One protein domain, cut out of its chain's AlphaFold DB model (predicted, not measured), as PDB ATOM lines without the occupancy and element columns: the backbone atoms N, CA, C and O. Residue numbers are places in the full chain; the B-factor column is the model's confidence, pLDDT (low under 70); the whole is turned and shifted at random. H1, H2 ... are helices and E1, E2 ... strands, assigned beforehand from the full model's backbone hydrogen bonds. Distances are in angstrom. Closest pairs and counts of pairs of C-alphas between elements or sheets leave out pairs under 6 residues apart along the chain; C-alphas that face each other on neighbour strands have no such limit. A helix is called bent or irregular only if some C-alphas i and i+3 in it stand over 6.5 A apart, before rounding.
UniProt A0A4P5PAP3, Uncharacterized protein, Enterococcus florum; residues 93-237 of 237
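What this domain is: This is residues 93 to 237 of the 237 residues of an uncharacterized protein of Enterococcus florum (UniProt A0A4P5PAP3). The long helix H4 makes the core, with the hairpin of H1 and H2 packed on one side of it, H6 on the opposite side and H5 along a third. H3 and the strand E1, with long loops, lie toward the end where H4 begins. The printed part has 145 residues with six named helices and one named strand, in the order H1 H2 H3 H4 H5 E1 H6, and is mostly helix. It is compact, with a radius of gyration of the C-alphas of 14.2 A, and rounded, spanning 39 by 36 by 27 A.

How they stand to each other: Start at H1, residues 98 to 110, which forms a hairpin with H2, residues 114 to 127; they touch, closest at the C-alphas of Met 108 and Ala 117, 4.9 A apart, at a shallow tilt of 28 degrees. Next comes H3, residues 142 to 148, irregular, with C-alphas 144 and 147 8.8 A apart; it touches no helix. Then look at H4, residues 157 to 174, the hub, touching four helices. It touches H1 closest at the C-alphas of Cys 99 and Gly 159, 3.9 A apart, running the same way at a shallow tilt of 21 degrees. With residues 163 to 170 alone it touches H2, closest at the C-alphas of Ile 124 and Ala 163, 6.5 A apart. H1, H2 and H4 form an up and down bundle, each helix running against the one before it. H5, residues 178 to 193, forms a hairpin with H4 at 36 degrees, only just a steep tilt; the C-alphas of Met 164 and Leu 184 are closest, 5.7 A apart. E1, residues 202 to 205, pairs with no named strand. H6, residues 223 to 234, touches residues 161 to 168 of H4 alone, closest at the C-alphas of Thr 165 and Leu 229, 5.7 A apart. In H1, H4 and H5 every O i to N i+4 pair is within hydrogen-bond range; H2 has 9 of 10, H6 7 of 8 and H3 1 of 3, with 1 of 4 O i to N i+3 pairs.

Where its parts are: Find C-alpha 98 at (37.224, 26.775, -34.990); from there H1 runs 18.4 A to residue 110. H2 measures 19.8 A, H3 9.3 A, H5 22.5 A and E1 8.0 A. H4 runs 25.5 A from C-alpha 157 at (33.371, 22.432, -27.202). H6, 17.1 A long, ends at C-alpha 234, (36.658, 36.768, -12.119).

The domain as a whole: The C-alphas farthest apart, those of Lys 115 and Thr 203, are 41.1 A apart. The printed part has no cut, and its long links are H2 to H3 and E1 to H6. The pLDDT is under 70 at residues 146 to 148 and 230 to 237.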
ATOM      1  N   ILE A  93      39.679  28.681 -47.670       89.31
ATOM      2  CA  ILE A  93      38.515  29.151 -46.902       89.31
ATOM      3  C   ILE A  93      37.633  27.994 -46.408       89.31
ATOM      4  O   ILE A  93      37.110  28.037 -45.294       89.31
ATOM      5  N   ASP A  94      37.540  26.921 -47.196       89.38
ATOM      6  CA  ASP A  94      36.767  25.736 -46.841       89.38
ATOM      7  C   ASP A  94      37.324  25.008 -45.628       89.38
ATOM      8  O   ASP A  94      36.550  24.404 -44.903       89.38
ATOM      9  N   GLY A  95      38.634  25.062 -45.372       88.50
ATOM     10  CA  GLY A  95      39.272  24.285 -44.308       88.50
ATOM     11  C   GLY A  95      39.410  24.981 -42.959       88.50
ATOM     12  O   GLY A  95      40.161  24.484 -42.116       88.50
ATOM     13  N   VAL A  96      38.717  26.102 -42.738       91.94
ATOM     14  CA  VAL A  96      38.688  26.748 -41.420       91.94
ATOM     15  C   VAL A  96      38.034  25.817 -40.399       91.94
ATOM     16  O   VAL A  96      36.930  25.312 -40.595       91.94
ATOM     17  N   LEU A  97      38.735  25.607 -39.287       92.94
ATOM     18  CA  LEU A  97      38.272  24.846 -38.131       92.94
ATOM     19  C   LEU A  97      38.394  25.740 -36.898       92.94
ATOM     20  O   LEU A  97      39.453  26.327 -36.679       92.94
ATOM     21  N   ALA A  98      37.335  25.818 -36.093       93.94
ATOM     22  CA  ALA A  98      37.224  26.775 -34.990       93.94
ATOM     23  C   ALA A  98      38.393  26.698 -33.990       93.94
ATOM     24  O   ALA A  98      38.981  27.718 -33.640       93.94
ATOM     25  N   CYS A  99      38.772  25.487 -33.567       94.25
ATOM     26  CA  CYS A  99      39.844  25.292 -32.589       94.25
ATOM     27  C   CYS A  99      41.217  25.740 -33.109       94.25
ATOM     28  O   CYS A  99      41.920  26.463 -32.412       94.25
ATOM     29  N   HIS A 100      41.570  25.366 -34.341       95.56
ATOM     30  CA  HIS A 100      42.835  25.755 -34.969       95.56
ATOM     31  C   HIS A 100      42.889  27.253 -35.259       95.56
ATOM     32  O   HIS A 100      43.855  27.933 -34.931       95.56
ATOM     33  N   HIS A 101      41.802  27.807 -35.797       96.88
ATOM     34  CA  HIS A 101      41.690  29.245 -35.984       96.88
ATOM     35  C   HIS A 101      41.955  30.004 -34.671       96.88
ATOM     36  O   HIS A 101      42.789  30.909 -34.638       96.88
ATOM     37  N   ALA A 102      41.302  29.598 -33.579       97.44
ATOM     38  CA  ALA A 102      41.489  30.217 -32.273       97.44
ATOM     39  C   ALA A 102      42.912  30.037 -31.717       97.44
ATOM     40  O   ALA A 102      43.444  30.967 -31.113       97.44
ATOM     41  N   MET A 103      43.556  28.886 -31.943       97.69
ATOM     42  CA  MET A 103      44.955  28.666 -31.553       97.69
ATOM     43  C   MET A 103      45.914  29.595 -32.292       97.69
ATOM     44  O   MET A 103      46.766  30.207 -31.652       97.69
ATOM     45  N   ILE A 104      45.764  29.742 -33.610       98.44
ATOM     46  CA  ILE A 104      46.578  30.678 -34.396       98.44
ATOM     47  C   ILE A 104      46.373  32.101 -33.879       98.44
ATOM     48  O   ILE A 104      47.351  32.797 -33.619       98.44
ATOM     49  N   THR A 105      45.128  32.515 -33.638       98.62
ATOM     50  CA  THR A 105      44.814  33.824 -33.043       98.62
ATOM     51  C   THR A 105      45.507  34.018 -31.691       98.62
ATOM     52  O   THR A 105      46.125  35.056 -31.458       98.62
ATOM     53  N   LEU A 106      45.475  33.005 -30.821       97.81
ATOM     54  CA  LEU A 106      46.125  33.028 -29.510       97.81
ATOM     55  C   LEU A 106      47.652  33.159 -29.607       97.81
ATOM     56  O   LEU A 106      48.257  33.913 -28.845       97.81
ATOM     57  N   ILE A 107      48.277  32.487 -30.578       98.44
ATOM     58  CA  ILE A 107      49.708  32.639 -30.877       98.44
ATOM     59  C   ILE A 107      50.023  34.097 -31.242       98.44
ATOM     60  O   ILE A 107      50.961  34.671 -30.690       98.44
ATOM     61  N   MET A 108      49.223  34.717 -32.120       98.62
ATOM     62  CA  MET A 108      49.426  36.117 -32.526       98.62
ATOM     63  C   MET A 108      49.302  37.075 -31.339       98.62
ATOM     64  O   MET A 108      50.129  37.971 -31.180       98.62
ATOM     65  N   ILE A 109      48.302  36.860 -30.477       98.19
ATOM     66  CA  ILE A 109      48.092  37.649 -29.256       98.19
ATOM     67  C   ILE A 109      49.341  37.610 -28.375       98.19
ATOM     68  O   ILE A 109      49.876  38.657 -28.012       98.19
ATOM     69  N   ARG A 110      49.830  36.406 -28.070       96.88
ATOM     70  CA  ARG A 110      50.933  36.183 -27.123       96.88
ATOM     71  C   ARG A 110      52.290  36.629 -27.642       96.88
ATOM     72  O   ARG A 110      53.164  36.969 -26.849       96.88
ATOM     73  N   PHE A 111      52.469  36.642 -28.956       97.62
ATOM     74  CA  PHE A 111      53.663  37.191 -29.589       97.62
ATOM     75  C   PHE A 111      53.584  38.694 -29.873       97.62
ATOM     76  O   PHE A 111      54.564  39.261 -30.345       97.62
ATOM     77  N   GLY A 112      52.474  39.359 -29.539       96.69
ATOM     78  CA  GLY A 112      52.330  40.806 -29.727       96.69
ATOM     79  C   GLY A 112      52.094  41.219 -31.183       96.69
ATOM     80  O   GLY A 112      52.301  42.375 -31.541       96.69
ATOM     81  N   GLU A 113      51.661  40.293 -32.038       97.50
ATOM     82  CA  GLU A 113      51.332  40.550 -33.441       97.50
ATOM     83  C   GLU A 113      49.913  41.130 -33.562       97.50
ATOM     84  O   GLU A 113      49.000  40.486 -34.083       97.50
ATOM     85  N   GLU A 114      49.713  42.355 -33.067       97.38
ATOM     86  CA  GLU A 114      48.393  42.992 -32.906       97.38
ATOM     87  C   GLU A 114      47.534  42.946 -34.179       97.38
ATOM     88  O   GLU A 114      46.355  42.597 -34.132       97.38
ATOM     89  N   LYS A 115      48.132  43.219 -35.345       97.62
ATOM     90  CA  LYS A 115      47.433  43.160 -36.637       97.62
ATOM     91  C   LYS A 115      46.819  41.781 -36.894       97.62
ATOM     92  O   LYS A 115      45.678  41.686 -37.346       97.62
ATOM     93  N   TRP A 116      47.577  40.715 -36.648       98.31
ATOM     94  CA  TRP A 116      47.132  39.343 -36.889       98.31
ATOM     95  C   TRP A 116      46.245  38.817 -35.764       98.31
ATOM     96  O   TRP A 116      45.318  38.054 -36.029       98.31
ATOM     97  N   ALA A 117      46.475  39.279 -34.535       98.50
ATOM     98  CA  ALA A 117      45.583  39.047 -33.411       98.50
ATOM     99  C   ALA A 117      44.191  39.611 -33.717       98.50
ATOM    100  O   ALA A 117      43.212  38.869 -33.675       98.50
ATOM    101  N   LYS A 118      44.102  40.878 -34.140       98.38
ATOM    102  CA  LYS A 118      42.840  41.508 -34.536       98.38
ATOM    103  C   LYS A 118      42.164  40.780 -35.701       98.38
ATOM    104  O   LYS A 118      40.966  40.531 -35.635       98.38
ATOM    105  N   HIS A 119      42.921  40.382 -36.725       98.44
ATOM    106  CA  HIS A 119      42.400  39.588 -37.851       98.44
ATOM    107  C   HIS A 119      41.700  38.302 -37.390       98.44
ATOM    108  O   HIS A 119      40.650  37.933 -37.915       98.44
ATOM    109  N   GLY A 120      42.273  37.626 -36.393       98.50
ATOM    110  CA  GLY A 120      41.684  36.442 -35.781       98.50
ATOM    111  C   GLY A 120      40.472  36.746 -34.897       98.50
ATOM    112  O   GLY A 120      39.431  36.105 -35.014       98.50
ATOM    113  N   ILE A 121      40.574  37.762 -34.043       98.62
ATOM    114  CA  ILE A 121      39.480  38.184 -33.158       98.62
ATOM    115  C   ILE A 121      38.249  38.602 -33.958       98.62
ATOM    116  O   ILE A 121      37.141  38.185 -33.629       98.62
ATOM    117  N   ASP A 122      38.436  39.337 -35.053       98.44
ATOM    118  CA  ASP A 122      37.337  39.763 -35.913       98.44
ATOM    119  C   ASP A 122      36.597  38.570 -36.545       98.44
ATOM    120  O   ASP A 122      35.391  38.659 -36.782       98.44
ATOM    121  N   TRP A 123      37.287  37.452 -36.804       97.81
ATOM    122  CA  TRP A 123      36.645  36.212 -37.246       97.81
ATOM    123  C   TRP A 123      35.861  35.559 -36.103       97.81
ATOM    124  O   TRP A 123      34.713  35.160 -36.300       97.81
ATOM    125  N   ILE A 124      36.436  35.488 -34.896       98.00
ATOM    126  CA  ILE A 124      35.769  34.907 -33.720       98.00
ATOM    127  C   ILE A 124      34.467  35.655 -33.412       98.00
ATOM    128  O   ILE A 124      33.428  35.020 -33.241       98.00
ATOM    129  N   LEU A 125      34.499  36.988 -33.386       97.81
ATOM    130  CA  LEU A 125      33.318  37.810 -33.106       97.81
ATOM    131  C   LEU A 125      32.198  37.565 -34.125       97.81
ATOM    132  O   LEU A 125      31.038  37.402 -33.741       97.81
ATOM    133  N   ARG A 126      32.559  37.461 -35.409       96.19
ATOM    134  CA  ARG A 126      31.601  37.311 -36.511       96.19
ATOM    135  C   ARG A 126      31.049  35.900 -36.688       96.19
ATOM    136  O   ARG A 126      29.889  35.762 -37.068       96.19
ATOM    137  N   TYR A 127      31.859  34.865 -36.465       95.25
ATOM    138  CA  TYR A 127      31.531  33.512 -36.934       95.25
ATOM    139  C   TYR A 127      31.499  32.443 -35.847       95.25
ATOM    140  O   TYR A 127      30.814  31.435 -36.034       95.25
ATOM    141  N   GLN A 128      32.196  32.618 -34.720       95.38
ATOM    142  CA  GLN A 128      32.149  31.624 -33.648       95.38
ATOM    143  C   GLN A 128      30.778  31.672 -32.975       95.38
ATOM    144  O   GLN A 128      30.469  32.626 -32.267       95.38
ATOM    145  N   ILE A 129      29.963  30.634 -33.142       94.31
ATOM    146  CA  ILE A 129      28.705  30.532 -32.395       94.31
ATOM    147  C   ILE A 129      28.985  30.157 -30.938       94.31
ATOM    148  O   ILE A 129      29.955  29.449 -30.636       94.31
ATOM    149  N   THR A 130      28.138  30.631 -30.033       94.31
ATOM    150  CA  THR A 130      28.259  30.383 -28.585       94.31
ATOM    151  C   THR A 130      27.088  29.579 -28.047       94.31
ATOM    152  O   THR A 130      27.225  28.889 -27.038       94.31
ATOM    153  N   SER A 131      25.956  29.596 -28.749       89.50
ATOM    154  CA  SER A 131      24.714  28.985 -28.297       89.50
ATOM    155  C   SER A 131      24.176  27.952 -29.286       89.50
ATOM    156  O   SER A 131      24.634  27.813 -30.423       89.50
ATOM    157  N   ARG A 132      23.229  27.144 -28.810       86.62
ATOM    158  CA  ARG A 132      22.557  26.133 -29.625       86.62
ATOM    159  C   ARG A 132      21.607  26.808 -30.619       86.62
ATOM    160  O   ARG A 132      20.908  27.741 -30.256       86.62
ATOM    161  N   ASP A 133      21.567  26.273 -31.835       86.69
ATOM    162  CA  ASP A 133      20.740  26.725 -32.958       86.69
ATOM    163  C   ASP A 133      21.015  28.186 -33.403       86.69
ATOM    164  O   ASP A 133      20.275  28.736 -34.218       86.69
ATOM    165  N   GLU A 134      22.113  28.801 -32.938       88.31
ATOM    166  CA  GLU A 134      22.637  30.064 -33.471       88.31
ATOM    167  C   GLU A 134      23.153  29.836 -34.901       88.31
ATOM    168  O   GLU A 134      23.971  28.934 -35.126       88.31
ATOM    169  N   PRO A 135      22.696  30.617 -35.893       87.56
ATOM    170  CA  PRO A 135      23.181  30.472 -37.254       87.56
ATOM    171  C   PRO A 135      24.619  30.986 -37.369       87.56
ATOM    172  O   PRO A 135      24.941  32.090 -36.938       87.56
ATOM    173  N   CYS A 136      25.482  30.210 -38.026       89.62
ATOM    174  CA  CYS A 136      26.780  30.691 -38.486       89.62
ATOM    175  C   CYS A 136      26.707  31.033 -39.972       89.62
ATOM    176  O   CYS A 136      26.263  30.219 -40.781       89.62
ATOM    177  N   HIS A 137      27.193  32.217 -40.339       89.94
ATOM    178  CA  HIS A 137      27.211  32.695 -41.725       89.94
ATOM    179  C   HIS A 137      28.565  32.503 -42.425       89.94
ATOM    180  O   HIS A 137      28.816  33.108 -43.470       89.94
ATOM    181  N   TRP A 138      29.450  31.673 -41.864       91.44
ATOM    182  CA  TRP A 138      30.693  31.293 -42.530       91.44
ATOM    183  C   TRP A 138      30.399  30.508 -43.813       91.44
ATOM    184  O   TRP A 138      29.510  29.660 -43.840       91.44
ATOM    185  N   LYS A 139      31.150  30.782 -44.884       87.19
ATOM    186  CA  LYS A 139      30.910  30.173 -46.204       87.19
ATOM    187  C   LYS A 139      31.681  28.874 -46.442       87.19
ATOM    188  O   LYS A 139      31.291  28.107 -47.314       87.19
ATOM    189  N   GLY A 140      32.768  28.641 -45.707       85.62
ATOM    190  CA  GLY A 140      33.601  27.451 -45.877       85.62
ATOM    191  C   GLY A 140      32.966  26.198 -45.275       85.62
ATOM    192  O   GLY A 140      32.402  26.238 -44.181       85.62
ATOM    193  N   THR A 141      33.083  25.069 -45.970       85.25
ATOM    194  CA  THR A 141      32.304  23.856 -45.664       85.25
ATOM    195  C   THR A 141      32.852  23.004 -44.514       85.25
ATOM    196  O   THR A 141      32.067  22.413 -43.768       85.25
ATOM    197  N   ALA A 142      34.174  22.949 -44.287       83.19
ATOM    198  CA  ALA A 142      34.749  22.047 -43.278       83.19
ATOM    199  C   ALA A 142      34.316  22.393 -41.851       83.19
ATOM    200  O   ALA A 142      34.279  21.504 -41.001       83.19
ATOM    201  N   LEU A 143      33.949  23.652 -41.599       83.25
ATOM    202  CA  LEU A 143      33.406  24.093 -40.320       83.25
ATOM    203  C   LEU A 143      32.100  23.360 -39.963       83.25
ATOM    204  O   LEU A 143      31.828  23.155 -38.782       83.25
ATOM    205  N   PHE A 144      31.339  22.913 -40.964       83.81
ATOM    206  CA  PHE A 144      30.054  22.227 -40.805       83.81
ATOM    207  C   PHE A 144      30.166  20.701 -40.934       83.81
ATOM    208  O   PHE A 144      29.390  19.977 -40.319       83.81
ATOM    209  N   GLU A 145      31.136  20.198 -41.702       79.69
ATOM    210  CA  GLU A 145      31.173  18.781 -42.101       79.69
ATOM    211  C   GLU A 145      32.347  17.994 -41.504       79.69
ATOM    212  O   GLU A 145      32.241  16.798 -41.216       79.69
ATOM    213  N   ARG A 146      33.506  18.632 -41.313       67.62
ATOM    214  CA  ARG A 146      34.743  17.918 -40.984       67.62
ATOM    215  C   ARG A 146      34.805  17.604 -39.488       67.62
ATOM    216  O   ARG A 146      34.512  18.454 -38.653       67.62
ATOM    217  N   PHE A 147      35.204  16.374 -39.151       64.12
ATOM    218  CA  PHE A 147      35.324  15.877 -37.766       64.12
ATOM    219  C   PHE A 147      34.027  15.952 -36.932       64.12
ATOM    220  O   PHE A 147      34.090  16.049 -35.710       64.12
ATOM    221  N   GLY A 148      32.860  15.887 -37.583       61.44
ATOM    222  CA  GLY A 148      31.551  16.006 -36.925       61.44
ATOM    223  C   GLY A 148      30.995  17.433 -36.862       61.44
ATOM    224  O   GLY A 148      29.933  17.625 -36.277       61.44
ATOM    225  N   GLY A 149      31.680  18.403 -37.483       73.44
ATOM    226  CA  GLY A 149      31.277  19.806 -37.547       73.44
ATOM    227  C   GLY A 149      31.732  20.600 -36.320       73.44
ATOM    228  O   GLY A 149      31.408  20.275 -35.181       73.44
ATOM    229  N   CYS A 150      32.487  21.675 -36.549       78.94
ATOM    230  CA  CYS A 150      32.822  22.658 -35.513       78.94
ATOM    231  C   CYS A 150      31.617  23.537 -35.155       78.94
ATOM    232  O   CYS A 150      31.506  24.023 -34.032       78.94
ATOM    233  N   ILE A 151      30.731  23.750 -36.125       75.50
ATOM    234  CA  ILE A 151      29.518  24.544 -35.996       75.50
ATOM    235  C   ILE A 151      28.387  23.731 -36.629       75.50
ATOM    236  O   ILE A 151      28.126  23.809 -37.824       75.50
ATOM    237  N   GLY A 152      27.765  22.881 -35.811       73.94
ATOM    238  CA  GLY A 152      26.508  22.207 -36.138       73.94
ATOM    239  C   GLY A 152      25.332  22.935 -35.484       73.94
ATOM    240  O   GLY A 152      25.311  24.157 -35.395       73.94
ATOM    241  N   ARG A 153      24.377  22.186 -34.916       77.06
ATOM    242  CA  ARG A 153      23.334  22.768 -34.040       77.06
ATOM    243  C   ARG A 153      23.887  23.316 -32.724       77.06
ATOM    244  O   ARG A 153      23.180  23.971 -31.974       77.06
ATOM    245  N   THR A 154      25.107  22.966 -32.353       83.25
ATOM    246  CA  THR A 154      25.774  23.425 -31.131       83.25
ATOM    247  C   THR A 154      27.251  23.601 -31.481       83.25
ATOM    248  O   THR A 154      27.756  22.788 -32.266       83.25
ATOM    249  N   PRO A 155      27.940  24.636 -30.966       89.31
ATOM    250  CA  PRO A 155      29.380  24.764 -31.170       89.31
ATOM    251  C   PRO A 155      30.113  23.524 -30.662       89.31
ATOM    252  O   PRO A 155      29.747  22.956 -29.629       89.31
ATOM    253  N   CYS A 156      31.182  23.124 -31.352       91.50
ATOM    254  CA  CYS A 156      32.109  22.165 -30.778       91.50
ATOM    255  C   CYS A 156      32.762  22.773 -29.533       91.50
ATOM    256  O   CYS A 156      33.142  23.949 -29.506       91.50
ATOM    257  N   TYR A 157      32.890  21.958 -28.491       93.00
ATOM    258  CA  TYR A 157      33.371  22.432 -27.202       93.00
ATOM    259  C   TYR A 157      34.821  22.931 -27.267       93.00
ATOM    260  O   TYR A 157      35.143  23.990 -26.735       93.00
ATOM    261  N   ASP A 158      35.676  22.211 -28.000       93.12
ATOM    262  CA  ASP A 158      37.080  22.576 -28.200       93.12
ATOM    263  C   ASP A 158      37.232  23.958 -28.852       93.12
ATOM    264  O   ASP A 158      38.033  24.782 -28.410       93.12
ATOM    265  N   GLY A 159      36.452  24.222 -29.905       94.00
ATOM    266  CA  GLY A 159      36.453  25.507 -30.602       94.00
ATOM    267  C   GLY A 159      35.961  26.635 -29.704       94.00
ATOM    268  O   GLY A 159      36.598  27.685 -29.642       94.00
ATOM    269  N   LEU A 160      34.883  26.388 -28.952       95.19
ATOM    270  CA  LEU A 160      34.317  27.353 -28.015       95.19
ATOM    271  C   LEU A 160      35.334  27.771 -26.943       95.19
ATOM    272  O   LEU A 160      35.615  28.960 -26.805       95.19
ATOM    273  N   VAL A 161      35.929  26.814 -26.222       95.12
ATOM    274  CA  VAL A 161      36.883  27.116 -25.138       95.12
ATOM    275  C   VAL A 161      38.093  27.890 -25.663       95.12
ATOM    276  O   VAL A 161      38.503  28.887 -25.060       95.12
ATOM    277  N   LYS A 162      38.650  27.492 -26.813       95.69
ATOM    278  CA  LYS A 162      39.822  28.167 -27.385       95.69
ATOM    279  C   LYS A 162      39.496  29.565 -27.899       95.69
ATOM    280  O   LYS A 162      40.276  30.486 -27.664       95.69
ATOM    281  N   ALA A 163      38.340  29.751 -28.531       97.06
ATOM    282  CA  ALA A 163      37.898  31.066 -28.980       97.06
ATOM    283  C   ALA A 163      37.691  32.023 -27.798       97.06
ATOM    284  O   ALA A 163      38.158  33.160 -27.841       97.06
ATOM    285  N   MET A 164      37.060  31.559 -26.716       97.31
ATOM    286  CA  MET A 164      36.865  32.378 -25.516       97.31
ATOM    287  C   MET A 164      38.190  32.691 -24.813       97.31
ATOM    288  O   MET A 164      38.376  33.801 -24.320       97.31
ATOM    289  N   THR A 165      39.148  31.761 -24.834       96.25
ATOM    290  CA  THR A 165      40.515  32.008 -24.346       96.25
ATOM    291  C   THR A 165      41.195  33.119 -25.146       96.25
ATOM    292  O   THR A 165      41.745  34.045 -24.553       96.25
ATOM    293  N   ALA A 166      41.101  33.083 -26.479       97.25
ATOM    294  CA  ALA A 166      41.647  34.132 -27.336       97.25
ATOM    295  C   ALA A 166      40.982  35.497 -27.084       97.25
ATOM    296  O   ALA A 166      41.692  36.485 -26.910       97.25
ATOM    297  N   LEU A 167      39.646  35.560 -26.988       97.81
ATOM    298  CA  LEU A 167      38.934  36.801 -26.641       97.81
ATOM    299  C   LEU A 167      39.384  37.354 -25.283       97.81
ATOM    300  O   LEU A 167      39.637  38.551 -25.158       97.81
ATOM    301  N   SER A 168      39.508  36.487 -24.277       96.56
ATOM    302  CA  SER A 168      39.909  36.874 -22.925       96.56
ATOM    303  C   SER A 168      41.339  37.422 -22.872       96.56
ATOM    304  O   SER A 168      41.568  38.469 -22.264       96.56
ATOM    305  N   GLU A 169      42.307  36.750 -23.503       96.19
ATOM    306  CA  GLU A 169      43.697  37.229 -23.535       96.19
ATOM    307  C   GLU A 169      43.834  38.505 -24.374       96.19
ATOM    308  O   GLU A 169      44.512  39.442 -23.950       96.19
ATOM    309  N   TYR A 170      43.137  38.593 -25.513       97.44
ATOM    310  CA  TYR A 170      43.111  39.818 -26.311       97.44
ATOM    311  C   TYR A 170      42.559  40.991 -25.502       97.44
ATOM    312  O   TYR A 170      43.180  42.050 -25.464       97.44
ATOM    313  N   GLN A 171      41.441  40.788 -24.798       95.75
ATOM    314  CA  GLN A 171      40.849  41.808 -23.936       95.75
ATOM    315  C   GLN A 171      41.825  42.279 -22.851       95.75
ATOM    316  O   GLN A 171      41.905  43.473 -22.564       95.75
ATOM    317  N   SER A 172      42.573  41.351 -22.250       93.88
ATOM    318  CA  SER A 172      43.542  41.672 -21.200       93.88
ATOM    319  C   SER A 172      44.734  42.491 -21.703       93.88
ATOM    320  O   SER A 172      45.307  43.238 -20.914       93.88
ATOM    321  N   ILE A 173      45.143  42.321 -22.963       94.31
ATOM    322  CA  ILE A 173      46.347  42.957 -23.524       94.31
ATOM    323  C   ILE A 173      46.002  44.245 -24.278       94.31
ATOM    324  O   ILE A 173      46.670  45.259 -24.097       94.31
ATOM    325  N   TYR A 174      44.958  44.212 -25.106       95.38
ATOM    326  CA  TYR A 174      44.592  45.292 -26.030       95.38
ATOM    327  C   TYR A 174      43.353  46.084 -25.583       95.38
ATOM    328  O   TYR A 174      43.015  47.097 -26.192       95.38
ATOM    329  N   GLY A 175      42.693  45.660 -24.504       92.25
ATOM    330  CA  GLY A 175      41.581  46.376 -23.884       92.25
ATOM    331  C   GLY A 175      40.194  45.808 -24.190       92.25
ATOM    332  O   GLY A 175      39.990  44.939 -25.038       92.25
ATOM    333  N   LYS A 176      39.214  46.319 -23.442       93.19
ATOM    334  CA  LYS A 176      37.814  45.881 -23.450       93.19
ATOM    335  C   LYS A 176      36.980  46.644 -24.475       93.19
ATOM    336  O   LYS A 176      37.032  47.868 -24.528       93.19
ATOM    337  N   THR A 177      36.133  45.918 -25.202       95.81
ATOM    338  CA  THR A 177      35.004  46.474 -25.961       95.81
ATOM    339  C   THR A 177      33.714  45.766 -25.552       95.81
ATOM    340  O   THR A 177      33.751  44.637 -25.055       95.81
ATOM    341  N   GLU A 178      32.567  46.416 -25.755       95.88
ATOM    342  CA  GLU A 178      31.261  45.806 -25.467       95.88
ATOM    343  C   GLU A 178      31.036  44.530 -26.282       95.88
ATOM    344  O   GLU A 178      30.555  43.537 -25.744       95.88
ATOM    345  N   GLU A 179      31.456  44.522 -27.548       96.94
ATOM    346  CA  GLU A 179      31.332  43.367 -28.438       96.94
ATOM    347  C   GLU A 179      32.149  42.166 -27.936       96.94
ATOM    348  O   GLU A 179      31.617  41.061 -27.812       96.94
ATOM    349  N   ILE A 180      33.419  42.388 -27.565       96.75
ATOM    350  CA  ILE A 180      34.289  41.336 -27.019       96.75
ATOM    351  C   ILE A 180      33.721  40.810 -25.704       96.75
ATOM    352  O   ILE A 180      33.613  39.598 -25.523       96.75
ATOM    353  N   SER A 181      33.321  41.702 -24.797       95.38
ATOM    354  CA  SER A 181      32.757  41.307 -23.506       95.38
ATOM    355  C   SER A 181      31.434  40.565 -23.635       95.38
ATOM    356  O   SER A 181      31.229  39.578 -22.932       95.38
ATOM    357  N   GLY A 182      30.557  41.002 -24.541       95.94
ATOM    358  CA  GLY A 182      29.287  40.340 -24.814       95.94
ATOM    359  C   GLY A 182      29.498  38.927 -25.351       95.94
ATOM    360  O   GLY A 182      28.942  37.973 -24.804       95.94
ATOM    361  N   LYS A 183      30.364  38.768 -26.362       96.81
ATOM    362  CA  LYS A 183      30.671  37.456 -26.949       96.81
ATOM    363  C   LYS A 183      31.359  36.525 -25.948       96.81
ATOM    364  O   LYS A 183      31.001  35.352 -25.856       96.81
ATOM    365  N   LEU A 184      32.307  37.054 -25.170       96.06
ATOM    366  CA  LEU A 184      32.999  36.316 -24.113       96.06
ATOM    367  C   LEU A 184      32.026  35.844 -23.024       96.06
ATOM    368  O   LEU A 184      32.081  34.682 -22.629       96.06
ATOM    369  N   GLY A 185      31.112  36.710 -22.576       94.69
ATOM    370  CA  GLY A 185      30.083  36.364 -21.591       94.69
ATOM    371  C   GLY A 185      29.186  35.217 -22.061       94.69
ATOM    372  O   GLY A 185      29.063  34.215 -21.363       94.69
ATOM    373  N   GLN A 186      28.658  35.308 -23.286       95.19
ATOM    374  CA  GLN A 186      27.820  34.257 -23.883       95.19
ATOM    375  C   GLN A 186      28.549  32.909 -23.983       95.19
ATOM    376  O   GLN A 186      27.993  31.855 -23.666       95.19
ATOM    377  N   GLY A 187      29.816  32.919 -24.410       95.31
ATOM    378  CA  GLY A 187      30.601  31.691 -24.492       95.31
ATOM    379  C   GLY A 187      30.923  31.091 -23.123       95.31
ATOM    380  O   GLY A 187      30.886  29.870 -22.978       95.31
ATOM    381  N   ILE A 188      31.180  31.922 -22.107       94.25
ATOM    382  CA  ILE A 188      31.374  31.463 -20.724       94.25
ATOM    383  C   ILE A 188      30.092  30.829 -20.178       94.25
ATOM    384  O   ILE A 188      30.164  29.735 -19.623       94.25
ATOM    385  N   GLU A 189      28.924  31.444 -20.372       93.12
ATOM    386  CA  GLU A 189      27.637  30.852 -19.975       93.12
ATOM    387  C   GLU A 189      27.433  29.471 -20.612       93.12
ATOM    388  O   GLU A 189      27.092  28.507 -19.928       93.12
ATOM    389  N   SER A 190      27.750  29.338 -21.901       92.94
ATOM    390  CA  SER A 190      27.676  28.066 -22.627       92.94
ATOM    391  C   SER A 190      28.641  27.001 -22.082       92.94
ATOM    392  O   SER A 190      28.294  25.821 -21.979       92.94
ATOM    393  N   ILE A 191      29.846  27.397 -21.664       93.25
ATOM    394  CA  ILE A 191      30.818  26.518 -20.990       93.25
ATOM    395  C   ILE A 191      30.314  26.095 -19.599       93.25
ATOM    396  O   ILE A 191      30.466  24.938 -19.194       93.25
ATOM    397  N   LEU A 192      29.685  27.009 -18.859       92.00
ATOM    398  CA  LEU A 192      29.118  26.731 -17.538       92.00
ATOM    399  C   LEU A 192      27.902  25.800 -17.610       92.00
ATOM    400  O   LEU A 192      27.760  24.931 -16.749       92.00
ATOM    401  N   ASP A 193      27.100  25.886 -18.671       91.50
ATOM    402  CA  ASP A 193      26.031  24.928 -18.982       91.50
ATOM    403  C   ASP A 193      26.562  23.488 -19.120       91.50
ATOM    404  O   ASP A 193      25.863  22.517 -18.826       91.50
ATOM    405  N   HIS A 194      27.827  23.333 -19.514       90.50
ATOM    406  CA  HIS A 194      28.539  22.055 -19.583       90.50
ATOM    407  C   HIS A 194      29.229  21.679 -18.263       90.50
ATOM    408  O   HIS A 194      29.994  20.718 -18.199       90.50
ATOM    409  N   ARG A 195      28.987  22.424 -17.177       90.38
ATOM    410  CA  ARG A 195      29.685  22.257 -15.891       90.38
ATOM    411  C   ARG A 195      31.203  22.167 -16.094       90.38
ATOM    412  O   ARG A 195      31.864  21.321 -15.495       90.38
ATOM    413  N   VAL A 196      31.740  23.020 -16.973       89.31
ATOM    414  CA  VAL A 196      33.173  23.173 -17.296       89.31
ATOM    415  C   VAL A 196      33.811  22.005 -18.062       89.31
ATOM    416  O   VAL A 196      34.770  22.220 -18.800       89.31
ATOM    417  N   PHE A 197      33.344  20.765 -17.926       90.94
ATOM    418  CA  PHE A 197      33.968  19.639 -18.638       90.94
ATOM    419  C   PHE A 197      33.049  18.452 -18.930       90.94
ATOM    420  O   PHE A 197      33.505  17.468 -19.517       90.94
ATOM    421  N   CYS A 198      31.784  18.524 -18.525       90.75
ATOM    422  CA  CYS A 198      30.795  17.469 -18.689       90.75
ATOM    423  C   CYS A 198      29.844  17.773 -19.849       90.75
ATOM    424  O   CYS A 198      29.702  18.898 -20.318       90.75
ATOM    425  N   HIS A 199      29.091  16.772 -20.279       88.25
ATOM    426  CA  HIS A 199      27.896  17.053 -21.065       88.25
ATOM    427  C   HIS A 199      26.835  17.770 -20.204       88.25
ATOM    428  O   HIS A 199      26.691  17.505 -19.004       88.25
ATOM    429  N   ARG A 200      26.035  18.648 -20.825       84.75
ATOM    430  CA  ARG A 200      25.004  19.456 -20.139       84.75
ATOM    431  C   ARG A 200      24.108  18.636 -19.202       84.75
ATOM    432  O   ARG A 200      23.910  19.003 -18.052       84.75
ATOM    433  N   ASN A 201      23.648  17.475 -19.671       87.31
ATOM    434  CA  ASN A 201      22.708  16.609 -18.949       87.31
ATOM    435  C   ASN A 201      23.321  15.268 -18.503       87.31
ATOM    436  O   ASN A 201      22.590  14.317 -18.246       87.31
ATOM    437  N   SER A 202      24.651  15.147 -18.458       89.56
ATOM    438  CA  SER A 202      25.323  13.900 -18.063       89.56
ATOM    439  C   SER A 202      26.619  14.188 -17.327       89.56
ATOM    440  O   SER A 202      27.359  15.083 -17.708       89.56
ATOM    441  N   THR A 203      26.905  13.470 -16.244       88.31
ATOM    442  CA  THR A 203      28.175  13.589 -15.501       88.31
ATOM    443  C   THR A 203      29.382  13.088 -16.292       88.31
ATOM    444  O   THR A 203      30.511  13.302 -15.861       88.31
ATOM    445  N   GLU A 204      29.154  12.447 -17.437       92.38
ATOM    446  CA  GLU A 204      30.221  12.038 -18.339       92.38
ATOM    447  C   GLU A 204      30.988  13.258 -18.875       92.38
ATOM    448  O   GLU A 204      30.363  14.246 -19.293       92.38
ATOM    449  N   PRO A 205      32.331  13.205 -18.884       91.88
ATOM    450  CA  PRO A 205      33.149  14.207 -19.546       91.88
ATOM    451  C   PRO A 205      32.826  14.313 -21.042       91.88
ATOM    452  O   PRO A 205      32.496  13.313 -21.675       91.88
ATOM    453  N   ILE A 206      33.001  15.502 -21.626       90.75
ATOM    454  CA  ILE A 206      32.744  15.757 -23.061       90.75
ATOM    455  C   ILE A 206      33.602  14.844 -23.954       90.75
ATOM    456  O   ILE A 206      33.182  14.412 -25.027       90.75
ATOM    457  N   HIS A 207      34.809  14.521 -23.494       88.38
ATOM    458  CA  HIS A 207      35.654  13.464 -24.032       88.38
ATOM    459  C   HIS A 207      36.512  12.867 -22.914       88.38
ATOM    460  O   HIS A 207      36.805  13.517 -21.908       88.38
ATOM    461  N   SER A 208      36.926  11.610 -23.090       88.50
ATOM    462  CA  SER A 208      37.608  10.814 -22.058       88.50
ATOM    463  C   SER A 208      38.941  11.397 -21.581       88.50
ATOM    464  O   SER A 208      39.428  11.034 -20.514       88.50
ATOM    465  N   ASP A 209      39.545  12.296 -22.356       88.56
ATOM    466  CA  ASP A 209      40.806  12.952 -22.041       88.56
ATOM    467  C   ASP A 209      40.663  14.342 -21.398       88.56
ATOM    468  O   ASP A 209      41.684  14.946 -21.076       88.56
ATOM    469  N   MET A 210      39.442  14.818 -21.113       89.75
ATOM    470  CA  MET A 210      39.204  16.123 -20.466       89.75
ATOM    471  C   MET A 210      39.941  16.300 -19.130       89.75
ATOM    472  O   MET A 210      40.298  17.417 -18.763       89.75
ATOM    473  N   THR A 211      40.187  15.216 -18.398       88.00
ATOM    474  CA  THR A 211      40.862  15.235 -17.091       88.00
ATOM    475  C   THR A 211      42.371  14.993 -17.180       88.00
ATOM    476  O   THR A 211      43.050  14.968 -16.153       88.00
ATOM    477  N   LYS A 212      42.938  14.845 -18.388       87.75
ATOM    478  CA  LYS A 212      44.392  14.736 -18.559       87.75
ATOM    479  C   LYS A 212      45.057  16.072 -18.256       87.75
ATOM    480  O   LYS A 212      44.772  17.081 -18.899       87.75
ATOM    481  N   LEU A 213      45.998  16.054 -17.315       85.25
ATOM    482  CA  LEU A 213      46.746  17.232 -16.878       85.25
ATOM    483  C   LEU A 213      47.887  17.563 -17.854       85.25
ATOM    484  O   LEU A 213      49.057  17.329 -17.566       85.25
ATOM    485  N   PHE A 214      47.533  18.078 -19.030       85.62
ATOM    486  CA  PHE A 214      48.466  18.451 -20.094       85.62
ATOM    487  C   PHE A 214      48.178  19.870 -20.586       85.62
ATOM    488  O   PHE A 214      47.019  20.244 -20.727       85.62
ATOM    489  N   TYR A 215      49.199  20.686 -20.825       84.62
ATOM    490  CA  TYR A 215      48.999  22.061 -21.276       84.62
ATOM    491  C   TYR A 215      50.257  22.603 -21.978       84.62
ATOM    492  O   TYR A 215      51.347  22.393 -21.440       84.62
ATOM    493  N   PRO A 216      50.129  23.370 -23.079       83.69
ATOM    494  CA  PRO A 216      48.890  23.654 -23.818       83.69
ATOM    495  C   PRO A 216      48.339  22.382 -24.474       83.69
ATOM    496  O   PRO A 216      49.108  21.553 -24.951       83.69
ATOM    497  N   TYR A 217      47.018  22.183 -24.463       84.62
ATOM    498  CA  TYR A 217      46.446  21.029 -25.161       84.62
ATOM    499  C   TYR A 217      46.414  21.353 -26.668       84.62
ATOM    500  O   TYR A 217      46.289  22.531 -27.009       84.62
ATOM    501  N   PRO A 218      46.562  20.369 -27.582       84.69
ATOM    502  CA  PRO A 218      46.547  20.620 -29.028       84.69
ATOM    503  C   PRO A 218      45.186  21.157 -29.524       84.69
ATOM    504  O   PRO A 218      44.549  21.997 -28.911       84.69
ATOM    505  N   TYR A 219      44.669  20.659 -30.642       81.25
ATOM    506  CA  TYR A 219      43.363  21.079 -31.165       81.25
ATOM    507  C   TYR A 219      42.173  20.796 -30.230       81.25
ATOM    508  O   TYR A 219      41.149  21.464 -30.341       81.25
ATOM    509  N   ARG A 220      42.293  19.821 -29.323       89.31
ATOM    510  CA  ARG A 220      41.302  19.564 -28.267       89.31
ATOM    511  C   ARG A 220      41.512  20.493 -27.076       89.31
ATOM    512  O   ARG A 220      42.566  21.115 -26.962       89.31
ATOM    513  N   THR A 221      40.556  20.532 -26.165       90.44
ATOM    514  CA  THR A 221      40.694  21.199 -24.875       90.44
ATOM    515  C   THR A 221      40.742  20.223 -23.704       90.44
ATOM    516  O   THR A 221      40.657  19.007 -23.873       90.44
ATOM    517  N   ASN A 222      40.955  20.748 -22.502       91.56
ATOM    518  CA  ASN A 222      40.879  19.989 -21.266       91.56
ATOM    519  C   ASN A 222      40.472  20.885 -20.089       91.56
ATOM    520  O   ASN A 222      40.249  22.093 -20.220       91.56
ATOM    521  N   LEU A 223      40.398  20.276 -18.907       91.06
ATOM    522  CA  LEU A 223      40.027  20.961 -17.676       91.06
ATOM    523  C   LEU A 223      40.985  22.114 -17.330       91.06
ATOM    524  O   LEU A 223      40.527  23.149 -16.857       91.06
ATOM    525  N   ILE A 224      42.294  21.979 -17.587       90.25
ATOM    526  CA  ILE A 224      43.273  23.039 -17.286       90.25
ATOM    527  C   ILE A 224      43.013  24.279 -18.147       90.25
ATOM    528  O   ILE A 224      42.983  25.390 -17.618       90.25
ATOM    529  N   GLU A 225      42.824  24.099 -19.457       89.44
ATOM    530  CA  GLU A 225      42.513  25.200 -20.375       89.44
ATOM    531  C   GLU A 225      41.200  25.888 -19.995       89.44
ATOM    532  O   GLU A 225      41.148  27.114 -19.896       89.44
ATOM    533  N   THR A 226      40.165  25.100 -19.695       89.81
ATOM    534  CA  THR A 226      38.844  25.648 -19.365       89.81
ATOM    535  C   THR A 226      38.856  26.406 -18.031       89.81
ATOM    536  O   THR A 226      38.281  27.484 -17.927       89.81
ATOM    537  N   LEU A 227      39.553  25.903 -17.006       87.81
ATOM    538  CA  LEU A 227      39.659  26.594 -15.714       87.81
ATOM    539  C   LEU A 227      40.488  27.881 -15.794       87.81
ATOM    540  O   LEU A 227      40.184  28.845 -15.089       87.81
ATOM    541  N   LYS A 228      41.523  27.915 -16.645       84.88
ATOM    542  CA  LYS A 228      42.304  29.136 -16.889       84.88
ATOM    543  C   LYS A 228      41.420  30.265 -17.414       84.88
ATOM    544  O   LYS A 228      41.542  31.383 -16.927       84.88
ATOM    545  N   LEU A 229      40.503  29.968 -18.338       84.50
ATOM    546  CA  LEU A 229      39.534  30.941 -18.847       84.50
ATOM    547  C   LEU A 229      38.687  31.556 -17.716       84.50
ATOM    548  O   LEU A 229      38.543  32.775 -17.643       84.50
ATOM    549  N   SER A 230      38.183  30.733 -16.793       64.38
ATOM    550  CA  SER A 230      37.344  31.200 -15.679       64.38
ATOM    551  C   SER A 230      38.086  32.100 -14.685       64.38
ATOM    552  O   SER A 230      37.469  32.967 -14.067       64.38
ATOM    553  N   GLN A 231      39.404  31.926 -14.528       62.06
ATOM    554  CA  GLN A 231      40.214  32.810 -13.679       62.06
ATOM    555  C   GLN A 231      40.284  34.232 -14.240       62.06
ATOM    556  O   GLN A 231      40.199  35.180 -13.463       62.06
ATOM    557  N   PHE A 232      40.367  34.386 -15.565       55.31
ATOM    558  CA  PHE A 232      40.374  35.706 -16.196       55.31
ATOM    559  C   PHE A 232      39.033  36.433 -16.043       55.31
ATOM    560  O   PHE A 232      39.021  37.640 -15.813       55.31
ATOM    561  N   HIS A 233      37.905  35.718 -16.097       53.78
ATOM    562  CA  HIS A 233      36.580  36.330 -15.946       53.78
ATOM    563  C   HIS A 233      36.359  36.941 -14.553       53.78
ATOM    564  O   HIS A 233      35.872  38.062 -14.446       53.78
ATOM    565  N   ASN A 234      36.793  36.258 -13.489       48.50
ATOM    566  CA  ASN A 234      36.658  36.768 -12.119       48.50
ATOM    567  C   ASN A 234      37.573  37.965 -11.813       48.50
ATOM    568  O   ASN A 234      37.303  38.699 -10.873       48.50
ATOM    569  N   SER A 235      38.646  38.168 -12.583       44.62
ATOM    570  CA  SER A 235      39.489  39.371 -12.494       44.62
ATOM    571  C   SER A 235      38.969  40.560 -13.318       44.62
ATOM    572  O   SER A 235      39.582  41.624 -13.300       44.62
ATOM    573  N   LEU A 236      37.881  40.370 -14.072       39.62
ATOM    574  CA  LEU A 236      37.270  41.364 -14.964       39.62
ATOM    575  C   LEU A 236      35.883  41.846 -14.482       39.62
ATOM    576  O   LEU A 236      35.291  42.707 -15.142       39.62
ATOM    577  N   LEU A 237      35.385  41.286 -13.372       37.59
ATOM    578  CA  LEU A 237      34.229  41.743 -12.590       37.59
ATOM    579  C   LEU A 237      34.710  42.582 -11.400       37.59
ATOM    580  O   LEU A 237      34.026  43.582 -11.093       37.59
TER     581      LEU A 237